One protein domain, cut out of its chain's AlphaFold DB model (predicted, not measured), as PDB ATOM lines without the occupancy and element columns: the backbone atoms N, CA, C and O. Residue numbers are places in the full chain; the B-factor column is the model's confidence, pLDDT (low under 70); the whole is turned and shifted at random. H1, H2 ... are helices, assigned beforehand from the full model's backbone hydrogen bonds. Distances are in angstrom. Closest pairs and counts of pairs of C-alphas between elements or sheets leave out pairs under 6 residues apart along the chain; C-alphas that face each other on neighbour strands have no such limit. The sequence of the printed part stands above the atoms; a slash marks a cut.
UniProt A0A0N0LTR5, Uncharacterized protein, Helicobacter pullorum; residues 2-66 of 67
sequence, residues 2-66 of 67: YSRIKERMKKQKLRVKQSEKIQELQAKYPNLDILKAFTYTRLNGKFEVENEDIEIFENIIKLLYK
ATOM      1  N   TYR A   2     146.535 145.805 128.151       60.50
ATOM      2  CA  TYR A   2     146.466 144.669 129.093       60.50
ATOM      3  C   TYR A   2     146.596 143.270 128.457       60.50
ATOM      4  O   TYR A   2     147.221 142.385 129.040       60.50
ATOM      5  N   SER A   3     146.061 143.067 127.249       75.25
ATOM      6  CA  SER A   3     146.136 141.786 126.529       75.25
ATOM      7  C   SER A   3     147.576 141.354 126.229       75.25
ATOM      8  O   SER A   3     147.960 140.237 126.565       75.25
ATOM      9  N   ARG A   4     148.410 142.263 125.708       74.31
ATOM     10  CA  ARG A   4     149.809 141.976 125.332       74.31
ATOM     11  C   ARG A   4     150.679 141.581 126.530       74.31
ATOM     12  O   ARG A   4     151.497 140.670 126.428       74.31
ATOM     13  N   ILE A   5     150.485 142.237 127.678       74.62
ATOM     14  CA  ILE A   5     151.210 141.916 128.919       74.62
ATOM     15  C   ILE A   5     150.796 140.526 129.420       74.62
ATOM     16  O   ILE A   5     151.652 139.695 129.719       74.62
ATOM     17  N   LYS A   6     149.490 140.232 129.424       79.44
ATOM     18  CA  LYS A   6     148.952 138.924 129.826       79.44
ATOM     19  C   LYS A   6     149.469 137.791 128.934       79.44
ATOM     20  O   LYS A   6     149.853 136.736 129.439       79.44
ATOM     21  N   GLU A   7     149.538 138.011 127.623       83.25
ATOM     22  CA  GLU A   7     150.105 137.048 126.677       83.25
ATOM     23  C   GLU A   7     151.605 136.833 126.890       83.25
ATOM     24  O   GLU A   7     152.061 135.688 126.901       83.25
ATOM     25  N   ARG A   8     152.369 137.906 127.133       80.50
ATOM     26  CA  ARG A   8     153.801 137.813 127.449       80.50
ATOM     27  C   ARG A   8     154.037 136.971 128.704       80.50
ATOM     28  O   ARG A   8     154.871 136.069 128.679       80.50
ATOM     29  N   MET A   9     153.272 137.205 129.770       80.19
ATOM     30  CA  MET A   9     153.361 136.409 131.001       80.19
ATOM     31  C   MET A   9     152.970 134.944 130.765       80.19
ATOM     32  O   MET A   9     153.615 134.043 131.295       80.19
ATOM     33  N   LYS A  10     151.942 134.682 129.947       84.31
ATOM     34  CA  LYS A  10     151.519 133.316 129.597       84.31
ATOM     35  C   LYS A  10     152.613 132.565 128.831       84.31
ATOM     36  O   LYS A  10     152.894 131.417 129.164       84.31
ATOM     37  N   LYS A  11     153.269 133.215 127.864       85.62
ATOM     38  CA  LYS A  11     154.397 132.638 127.112       85.62
ATOM     39  C   LYS A  11     155.595 132.337 128.013       85.62
ATOM     40  O   LYS A  11     156.182 131.267 127.896       85.62
ATOM     41  N   GLN A  12     155.923 133.234 128.944       83.06
ATOM     42  CA  GLN A  12     156.999 132.996 129.914       83.06
ATOM     43  C   GLN A  12     156.692 131.807 130.832       83.06
ATOM     44  O   GLN A  12     157.536 130.932 130.994       83.06
ATOM     45  N   LYS A  13     155.463 131.720 131.355       85.31
ATOM     46  CA  LYS A  13     155.008 130.565 132.149       85.31
ATOM     47  C   LYS A  13     155.100 129.252 131.375       85.31
ATOM     48  O   LYS A  13     155.512 128.243 131.937       85.31
ATOM     49  N   LEU A  14     154.706 129.258 130.101       87.44
ATOM     50  CA  LEU A  14     154.787 128.076 129.240       87.44
ATOM     51  C   LEU A  14     156.234 127.629 129.029       87.44
ATOM     52  O   LEU A  14     156.506 126.447 129.187       87.44
ATOM     53  N   ARG A  15     157.159 128.559 128.764       85.38
ATOM     54  CA  ARG A  15     158.590 128.238 128.622       85.38
ATOM     55  C   ARG A  15     159.177 127.595 129.876       85.38
ATOM     56  O   ARG A  15     159.867 126.593 129.769       85.38
ATOM     57  N   VAL A  16     158.859 128.136 131.054       86.06
ATOM     58  CA  VAL A  16     159.301 127.561 132.336       86.06
ATOM     59  C   VAL A  16     158.732 126.153 132.523       86.06
ATOM     60  O   VAL A  16     159.459 125.240 132.891       86.06
ATOM     61  N   LYS A  17     157.446 125.950 132.208       85.75
ATOM     62  CA  LYS A  17     156.801 124.632 132.296       85.75
ATOM     63  C   LYS A  17     157.334 123.604 131.299       85.75
ATOM     64  O   LYS A  17     157.269 122.422 131.601       85.75
ATOM     65  N   GLN A  18     157.783 124.032 130.123       90.00
ATOM     66  CA  GLN A  18     158.293 123.150 129.068       90.00
ATOM     67  C   GLN A  18     159.778 122.816 129.229       90.00
ATOM     68  O   GLN A  18     160.273 121.948 128.521       90.00
ATOM     69  N   SER A  19     160.494 123.498 130.124       89.06
ATOM     70  CA  SER A  19     161.905 123.217 130.366       89.06
ATOM     71  C   SER A  19     162.065 121.897 131.115       89.06
ATOM     72  O   SER A  19     161.655 121.789 132.272       89.06
ATOM     73  N   GLU A  20     162.695 120.919 130.463       90.00
ATOM     74  CA  GLU A  20     163.001 119.610 131.052       90.00
ATOM     75  C   GLU A  20     163.821 119.767 132.334       90.00
ATOM     76  O   GLU A  20     163.419 119.258 133.372       90.00
ATOM     77  N   LYS A  21     164.867 120.603 132.329       88.75
ATOM     78  CA  LYS A  21     165.682 120.862 133.527       88.75
ATOM     79  C   LYS A  21     164.888 121.395 134.718       88.75
ATOM     80  O   LYS A  21     165.163 121.030 135.859       88.75
ATOM     81  N   ILE A  22     163.902 122.261 134.485       90.12
ATOM     82  CA  ILE A  22     163.056 122.789 135.567       90.12
ATOM     83  C   ILE A  22     162.121 121.697 136.097       90.12
ATOM     84  O   ILE A  22     161.873 121.635 137.303       90.12
ATOM     85  N   GLN A  23     161.630 120.815 135.224       90.94
ATOM     86  CA  GLN A  23     160.860 119.640 135.635       90.94
ATOM     87  C   GLN A  23     161.726 118.649 136.427       90.94
ATOM     88  O   GLN A  23     161.291 118.167 137.471       90.94
ATOM     89  N   GLU A  24     162.967 118.406 136.002       91.94
ATOM     90  CA  GLU A  24     163.936 117.587 136.737       91.94
ATOM     91  C   GLU A  24     164.232 118.181 138.121       91.94
ATOM     92  O   GLU A  24     164.236 117.466 139.121       91.94
ATOM     93  N   LEU A  25     164.407 119.501 138.212       90.62
ATOM     94  CA  LEU A  25     164.559 120.219 139.481       90.62
ATOM     95  C   LEU A  25     163.341 120.060 140.393       90.62
ATOM     96  O   LEU A  25     163.491 119.800 141.586       90.62
ATOM     97  N   GLN A  26     162.133 120.173 139.840       92.62
ATOM     98  CA  GLN A  26     160.895 119.934 140.580       92.62
ATOM     99  C   GLN A  26     160.811 118.490 141.102       92.62
ATOM    100  O   GLN A  26     160.328 118.277 142.213       92.62
ATOM    101  N   ALA A  27     161.304 117.515 140.335       91.31
ATOM    102  CA  ALA A  27     161.366 116.115 140.749       91.31
ATOM    103  C   ALA A  27     162.442 115.856 141.821       91.31
ATOM    104  O   ALA A  27     162.205 115.068 142.734       91.31
ATOM    105  N   LYS A  28     163.596 116.539 141.759       90.94
ATOM    106  CA  LYS A  28     164.651 116.483 142.794       90.94
ATOM    107  C   LYS A  28     164.182 117.059 144.133       90.94
ATOM    108  O   LYS A  28     164.561 116.554 145.189       90.94
ATOM    109  N   TYR A  29     163.357 118.105 144.091       90.25
ATOM    110  CA  TYR A  29     162.843 118.799 145.272       90.25
ATOM    111  C   TYR A  29     161.306 118.774 145.302       90.25
ATOM    112  O   TYR A  29     160.673 119.825 145.187       90.25
ATOM    113  N   PRO A  30     160.673 117.598 145.496       88.94
ATOM    114  CA  PRO A  30     159.218 117.455 145.389       88.94
ATOM    115  C   PRO A  30     158.454 118.230 146.472       88.94
ATOM    116  O   PRO A  30     157.297 118.582 146.280       88.94
ATOM    117  N   ASN A  31     159.111 118.532 147.596       88.44
ATOM    118  CA  ASN A  31     158.533 119.305 148.696       88.44
ATOM    119  C   ASN A  31     158.558 120.823 148.448       88.44
ATOM    120  O   ASN A  31     158.010 121.577 149.250       88.44
ATOM    121  N   LEU A  32     159.228 121.285 147.389       89.38
ATOM    122  CA  LEU A  32     159.345 122.698 147.048       89.38
ATOM    123  C   LEU A  32     158.546 123.017 145.786       89.38
ATOM    124  O   LEU A  32     158.544 122.256 144.826       89.38
ATOM    125  N   ASP A  33     157.939 124.198 145.741       91.38
ATOM    126  CA  ASP A  33     157.208 124.706 144.572       91.38
ATOM    127  C   ASP A  33     158.171 125.334 143.530       91.38
ATOM    128  O   ASP A  33     158.077 126.520 143.188       91.38
ATOM    129  N   ILE A  34     159.128 124.545 143.021       92.00
ATOM    130  CA  ILE A  34     160.201 124.980 142.098       92.00
ATOM    131  C   ILE A  34     159.626 125.693 140.875       92.00
ATOM    132  O   ILE A  34     160.050 126.801 140.541       92.00
ATOM    133  N   LEU A  35     158.614 125.104 140.235       89.50
ATOM    134  CA  LEU A  35     157.976 125.668 139.042       89.50
ATOM    135  C   LEU A  35     157.432 127.081 139.283       89.50
ATOM    136  O   LEU A  35     157.565 127.969 138.432       89.50
ATOM    137  N   LYS A  36     156.803 127.302 140.439       89.69
ATOM    138  CA  LYS A  36     156.209 128.591 140.804       89.69
ATOM    139  C   LYS A  36     157.288 129.600 141.188       89.69
ATOM    140  O   LYS A  36     157.210 130.748 140.747       89.69
ATOM    141  N   ALA A  37     158.296 129.170 141.943       91.56
ATOM    142  CA  ALA A  37     159.431 129.995 142.333       91.56
ATOM    143  C   ALA A  37     160.232 130.471 141.110       91.56
ATOM    144  O   ALA A  37     160.424 131.673 140.941       91.56
ATOM    145  N   PHE A  38     160.581 129.571 140.188       92.12
ATOM    146  CA  PHE A  38     161.292 129.937 138.961       92.12
ATOM    147  C   PHE A  38     160.433 130.791 138.018       92.12
ATOM    148  O   PHE A  38     160.897 131.729 137.375       92.12
ATOM    149  N   THR A  39     159.125 130.530 137.956       90.75
ATOM    150  CA  THR A  39     158.206 131.411 137.221       90.75
ATOM    151  C   THR A  39     158.226 132.832 137.789       90.75
ATOM    152  O   THR A  39     158.193 133.798 137.030       90.75
ATOM    153  N   TYR A  40     158.256 132.979 139.115       90.81
ATOM    154  CA  TYR A  40     158.304 134.287 139.759       90.81
ATOM    155  C   TYR A  40     159.606 135.021 139.434       90.81
ATOM    156  O   TYR A  40     159.560 136.188 139.039       90.81
ATOM    157  N   THR A  41     160.753 134.350 139.534       89.75
ATOM    158  CA  THR A  41     162.046 134.957 139.195       89.75
ATOM    159  C   THR A  41     162.100 135.391 137.729       89.75
ATOM    160  O   THR A  41     162.540 136.505 137.428       89.75
ATOM    161  N   ARG A  42     161.539 134.571 136.834       87.88
ATOM    162  CA  ARG A  42     161.419 134.859 135.404       87.88
ATOM    163  C   ARG A  42     160.573 136.097 135.118       87.88
ATOM    164  O   ARG A  42     160.995 136.985 134.382       87.88
ATOM    165  N   LEU A  43     159.390 136.180 135.728       86.50
ATOM    166  CA  LEU A  43     158.468 137.307 135.548       86.50
ATOM    167  C   LEU A  43     159.039 138.633 136.069       86.50
ATOM    168  O   LEU A  43     158.688 139.686 135.541       86.50
ATOM    169  N   ASN A  44     159.921 138.577 137.068       87.75
ATOM    170  CA  ASN A  44     160.638 139.739 137.597       87.75
ATOM    171  C   ASN A  44     161.915 140.082 136.806       87.75
ATOM    172  O   ASN A  44     162.639 140.996 137.198       87.75
ATOM    173  N   GLY A  45     162.210 139.356 135.722       85.69
ATOM    174  CA  GLY A  45     163.403 139.573 134.902       85.69
ATOM    175  C   GLY A  45     164.711 139.300 135.643       85.69
ATOM    176  O   GLY A  45     165.717 139.927 135.337       85.69
ATOM    177  N   LYS A  46     164.684 138.429 136.661       86.44
ATOM    178  CA  LYS A  46     165.868 138.074 137.459       86.44
ATOM    179  C   LYS A  46     166.603 136.849 136.935       86.44
ATOM    180  O   LYS A  46     167.794 136.749 137.168       86.44
ATOM    181  N   PHE A  47     165.881 135.947 136.279       88.19
ATOM    182  CA  PHE A  47     166.409 134.712 135.705       88.19
ATOM    183  C   PHE A  47     165.804 134.513 134.307       88.19
ATOM    184  O   PHE A  47     164.625 134.815 134.078       88.19
ATOM    185  N   GLU A  48     166.586 134.007 133.366       89.81
ATOM    186  CA  GLU A  48     166.168 133.460 132.078       89.81
ATOM    187  C   GLU A  48     165.952 131.937 132.189       89.81
ATOM    188  O   GLU A  48     166.271 131.309 133.192       89.81
ATOM    189  N   VAL A  49     165.348 131.314 131.170       84.75
ATOM    190  CA  VAL A  49     165.228 129.837 131.104       84.75
ATOM    191  C   VAL A  49     166.475 129.289 130.404       84.75
ATOM    192  O   VAL A  49     166.382 128.621 129.376       84.75
ATOM    193  N   GLU A  50     167.638 129.672 130.920       89.75
ATOM    194  CA  GLU A  50     168.955 129.296 130.414       89.75
ATOM    195  C   GLU A  50     169.663 128.384 131.415       89.75
ATOM    196  O   GLU A  50     169.320 128.341 132.595       89.75
ATOM    197  N   ASN A  51     170.638 127.611 130.934       86.31
ATOM    198  CA  ASN A  51     171.309 126.607 131.757       86.31
ATOM    199  C   ASN A  51     171.997 127.215 132.985       86.31
ATOM    200  O   ASN A  51     171.834 126.677 134.075       86.31
ATOM    201  N   GLU A  52     172.700 128.335 132.810       90.81
ATOM    202  CA  GLU A  52     173.422 129.025 133.884       90.81
ATOM    203  C   GLU A  52     172.465 129.509 134.983       90.81
ATOM    204  O   GLU A  52     172.652 129.223 136.164       90.81
ATOM    205  N   ASP A  53     171.368 130.152 134.588       90.75
ATOM    206  CA  ASP A  53     170.336 130.642 135.500       90.75
ATOM    207  C   ASP A  53     169.650 129.517 136.285       90.75
ATOM    208  O   ASP A  53     169.385 129.636 137.485       90.75
ATOM    209  N   ILE A  54     169.377 128.396 135.618       91.31
ATOM    210  CA  ILE A  54     168.799 127.214 136.257       91.31
ATOM    211  C   ILE A  54     169.780 126.608 137.271       91.31
ATOM    212  O   ILE A  54     169.360 126.219 138.362       91.31
ATOM    213  N   GLU A  55     171.076 126.564 136.958       92.62
ATOM    214  CA  GLU A  55     172.114 126.066 137.869       92.62
ATOM    215  C   GLU A  55     172.312 126.981 139.079       92.62
ATOM    216  O   GLU A  55     172.389 126.499 140.212       92.62
ATOM    217  N   ILE A  56     172.326 128.303 138.879       93.50
ATOM    218  CA  ILE A  56     172.359 129.280 139.975       93.50
ATOM    219  C   ILE A  56     171.140 129.081 140.881       93.50
ATOM    220  O   ILE A  56     171.276 129.022 142.105       93.50
ATOM    221  N   PHE A  57     169.951 128.920 140.298       93.25
ATOM    222  CA  PHE A  57     168.729 128.667 141.052       93.25
ATOM    223  C   PHE A  57     168.783 127.343 141.830       93.25
ATOM    224  O   PHE A  57     168.424 127.311 143.010       93.25
ATOM    225  N   GLU A  58     169.288 126.265 141.221       92.44
ATOM    226  CA  GLU A  58     169.525 124.984 141.899       92.44
ATOM    227  C   GLU A  58     170.490 125.143 143.079       92.44
ATOM    228  O   GLU A  58     170.245 124.598 144.154       92.44
ATOM    229  N   ASN A  59     171.563 125.914 142.918       92.62
ATOM    230  CA  ASN A  59     172.527 126.158 143.988       92.62
ATOM    231  C   ASN A  59     171.918 126.964 145.141       92.62
ATOM    232  O   ASN A  59     172.149 126.625 146.302       92.62
ATOM    233  N   ILE A  60     171.080 127.967 144.851       91.56
ATOM    234  CA  ILE A  60     170.312 128.687 145.880       91.56
ATOM    235  C   ILE A  60     169.429 127.704 146.653       91.56
ATOM    236  O   ILE A  60     169.428 127.719 147.885       91.56
ATOM    237  N   ILE A  61     168.721 126.816 145.950       91.31
ATOM    238  CA  ILE A  61     167.918 125.776 146.597       91.31
ATOM    239  C   ILE A  61     168.800 124.889 147.465       91.31
ATOM    240  O   ILE A  61     168.456 124.697 148.618       91.31
ATOM    241  N   LYS A  62     169.941 124.393 146.980       90.62
ATOM    242  CA  LYS A  62     170.858 123.544 147.768       90.62
ATOM    243  C   LYS A  62     171.348 124.226 149.047       90.62
ATOM    244  O   LYS A  62     171.446 123.572 150.080       90.62
ATOM    245  N   LEU A  63     171.635 125.527 148.995       90.31
ATOM    246  CA  LEU A  63     172.077 126.298 150.161       90.31
ATOM    247  C   LEU A  63     170.972 126.464 151.211       90.31
ATOM    248  O   LEU A  63     171.252 126.410 152.409       90.31
ATOM    249  N   LEU A  64     169.732 126.682 150.765       86.75
ATOM    250  CA  LEU A  64     168.562 126.850 151.635       86.75
ATOM    251  C   LEU A  64     168.024 125.509 152.139       86.75
ATOM    252  O   LEU A  64     167.591 125.385 153.281       86.75
ATOM    253  N   TYR A  65     168.080 124.497 151.284       83.06
ATOM    254  CA  TYR A  65     167.671 123.126 151.531       83.06
ATOM    255  C   TYR A  65     168.834 122.359 152.169       83.06
ATOM    256  O   TYR A  65     169.269 121.316 151.680       83.06
ATOM    257  N   LYS A  66     169.351 122.904 153.278       63.44
ATOM    258  CA  LYS A  66     170.195 122.154 154.205       63.44
ATOM    259  C   LYS A  66     169.324 121.080 154.839       63.44
ATOM    260  O   LYS A  66     168.482 121.380 155.684       63.44
TER     261      LYS A  66
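AT A GLANCE: This is residues 2 to 66 of the 67 residues of an uncharacterized protein of Helicobacter pullorum (UniProt A0A0N0LTR5). Three helices, H2, H3 and H4, make a small cluster with their centres in a triangle, and the longer helix H1 runs into it as an arm whose first residues, 2 to 7, stick out free. H2 and H4 run the same way at a small angle to each other, while H3 folds back from H2 at a slant and packs on H1. The printed part has 65 residues with four named helices, H1 to H4 in order along the chain, and no named strand; the class is all helix. It is compact by its radius of gyration of the C-alphas, 12.1 A, yet long in outline, with spans of 41 by 19 by 18 A, the arm of H1 making part of the length.

IN THESE COORDINATES: Find C-alpha 2 at (146.466, 144.669, 129.093); from there H1, residues 2 to 18, runs 24.6 A to C-alpha 18 at (158.293, 123.150, 129.068). After one residue comes H2, residues 20 to 28, 12.3 A from first to last C-alpha. Next look at H3, residues 34 to 43, 14.1 A long. Last, H4 takes residues 51 to 64 and runs 20.1 A to C-alpha 64 at (168.562, 126.850, 151.635).

HOW THE PARTS SIT: Begin with H1: it touches H3, the closest C-alphas being those of Lys 13 and Thr 39, 6.1 A apart, at a steep tilt of 39 degrees, opposite ways. H1 and H2 are close but not clearly touching, with the C-alphas of Val 16 and Ile 22 closest at 6.9 A. Go on to H2 and H3, a helical hairpin: they touch, with the C-alphas of Gln 26 and Ile 34 closest at 5.3 A, at a steep tilt of 44 degrees, opposite ways. H2 and H4 only just touch, with 3 pairs of C-alphas within 8 A, and H4 does so with residues 54 to 58 alone; the closest C-alphas, of Ile 22 and Ile 54, are 7.3 A apart. These two stand at a shallow tilt of 13 degrees, the same way. H3 and H4 are close but not clearly touching, the C-alphas of Phe 38 and Phe 57 being closest at 7.8 A. H1 and H4 are apart. In H1, H2, H3 and H4 every O i to N i+4 pair is within hydrogen-bond range.

THE WHOLE: Look at C-alphas 3 and 66, the two farthest apart, at 41.6 A. The printed part runs from residue 2 to 66 with no cut. The links H1 to H2 and H2 to H3 are tight, H3 to H4 is short, and no link is long. In this model the mean pLDDT of the printed part is 87.2, and residues 2 and 66 are under 70.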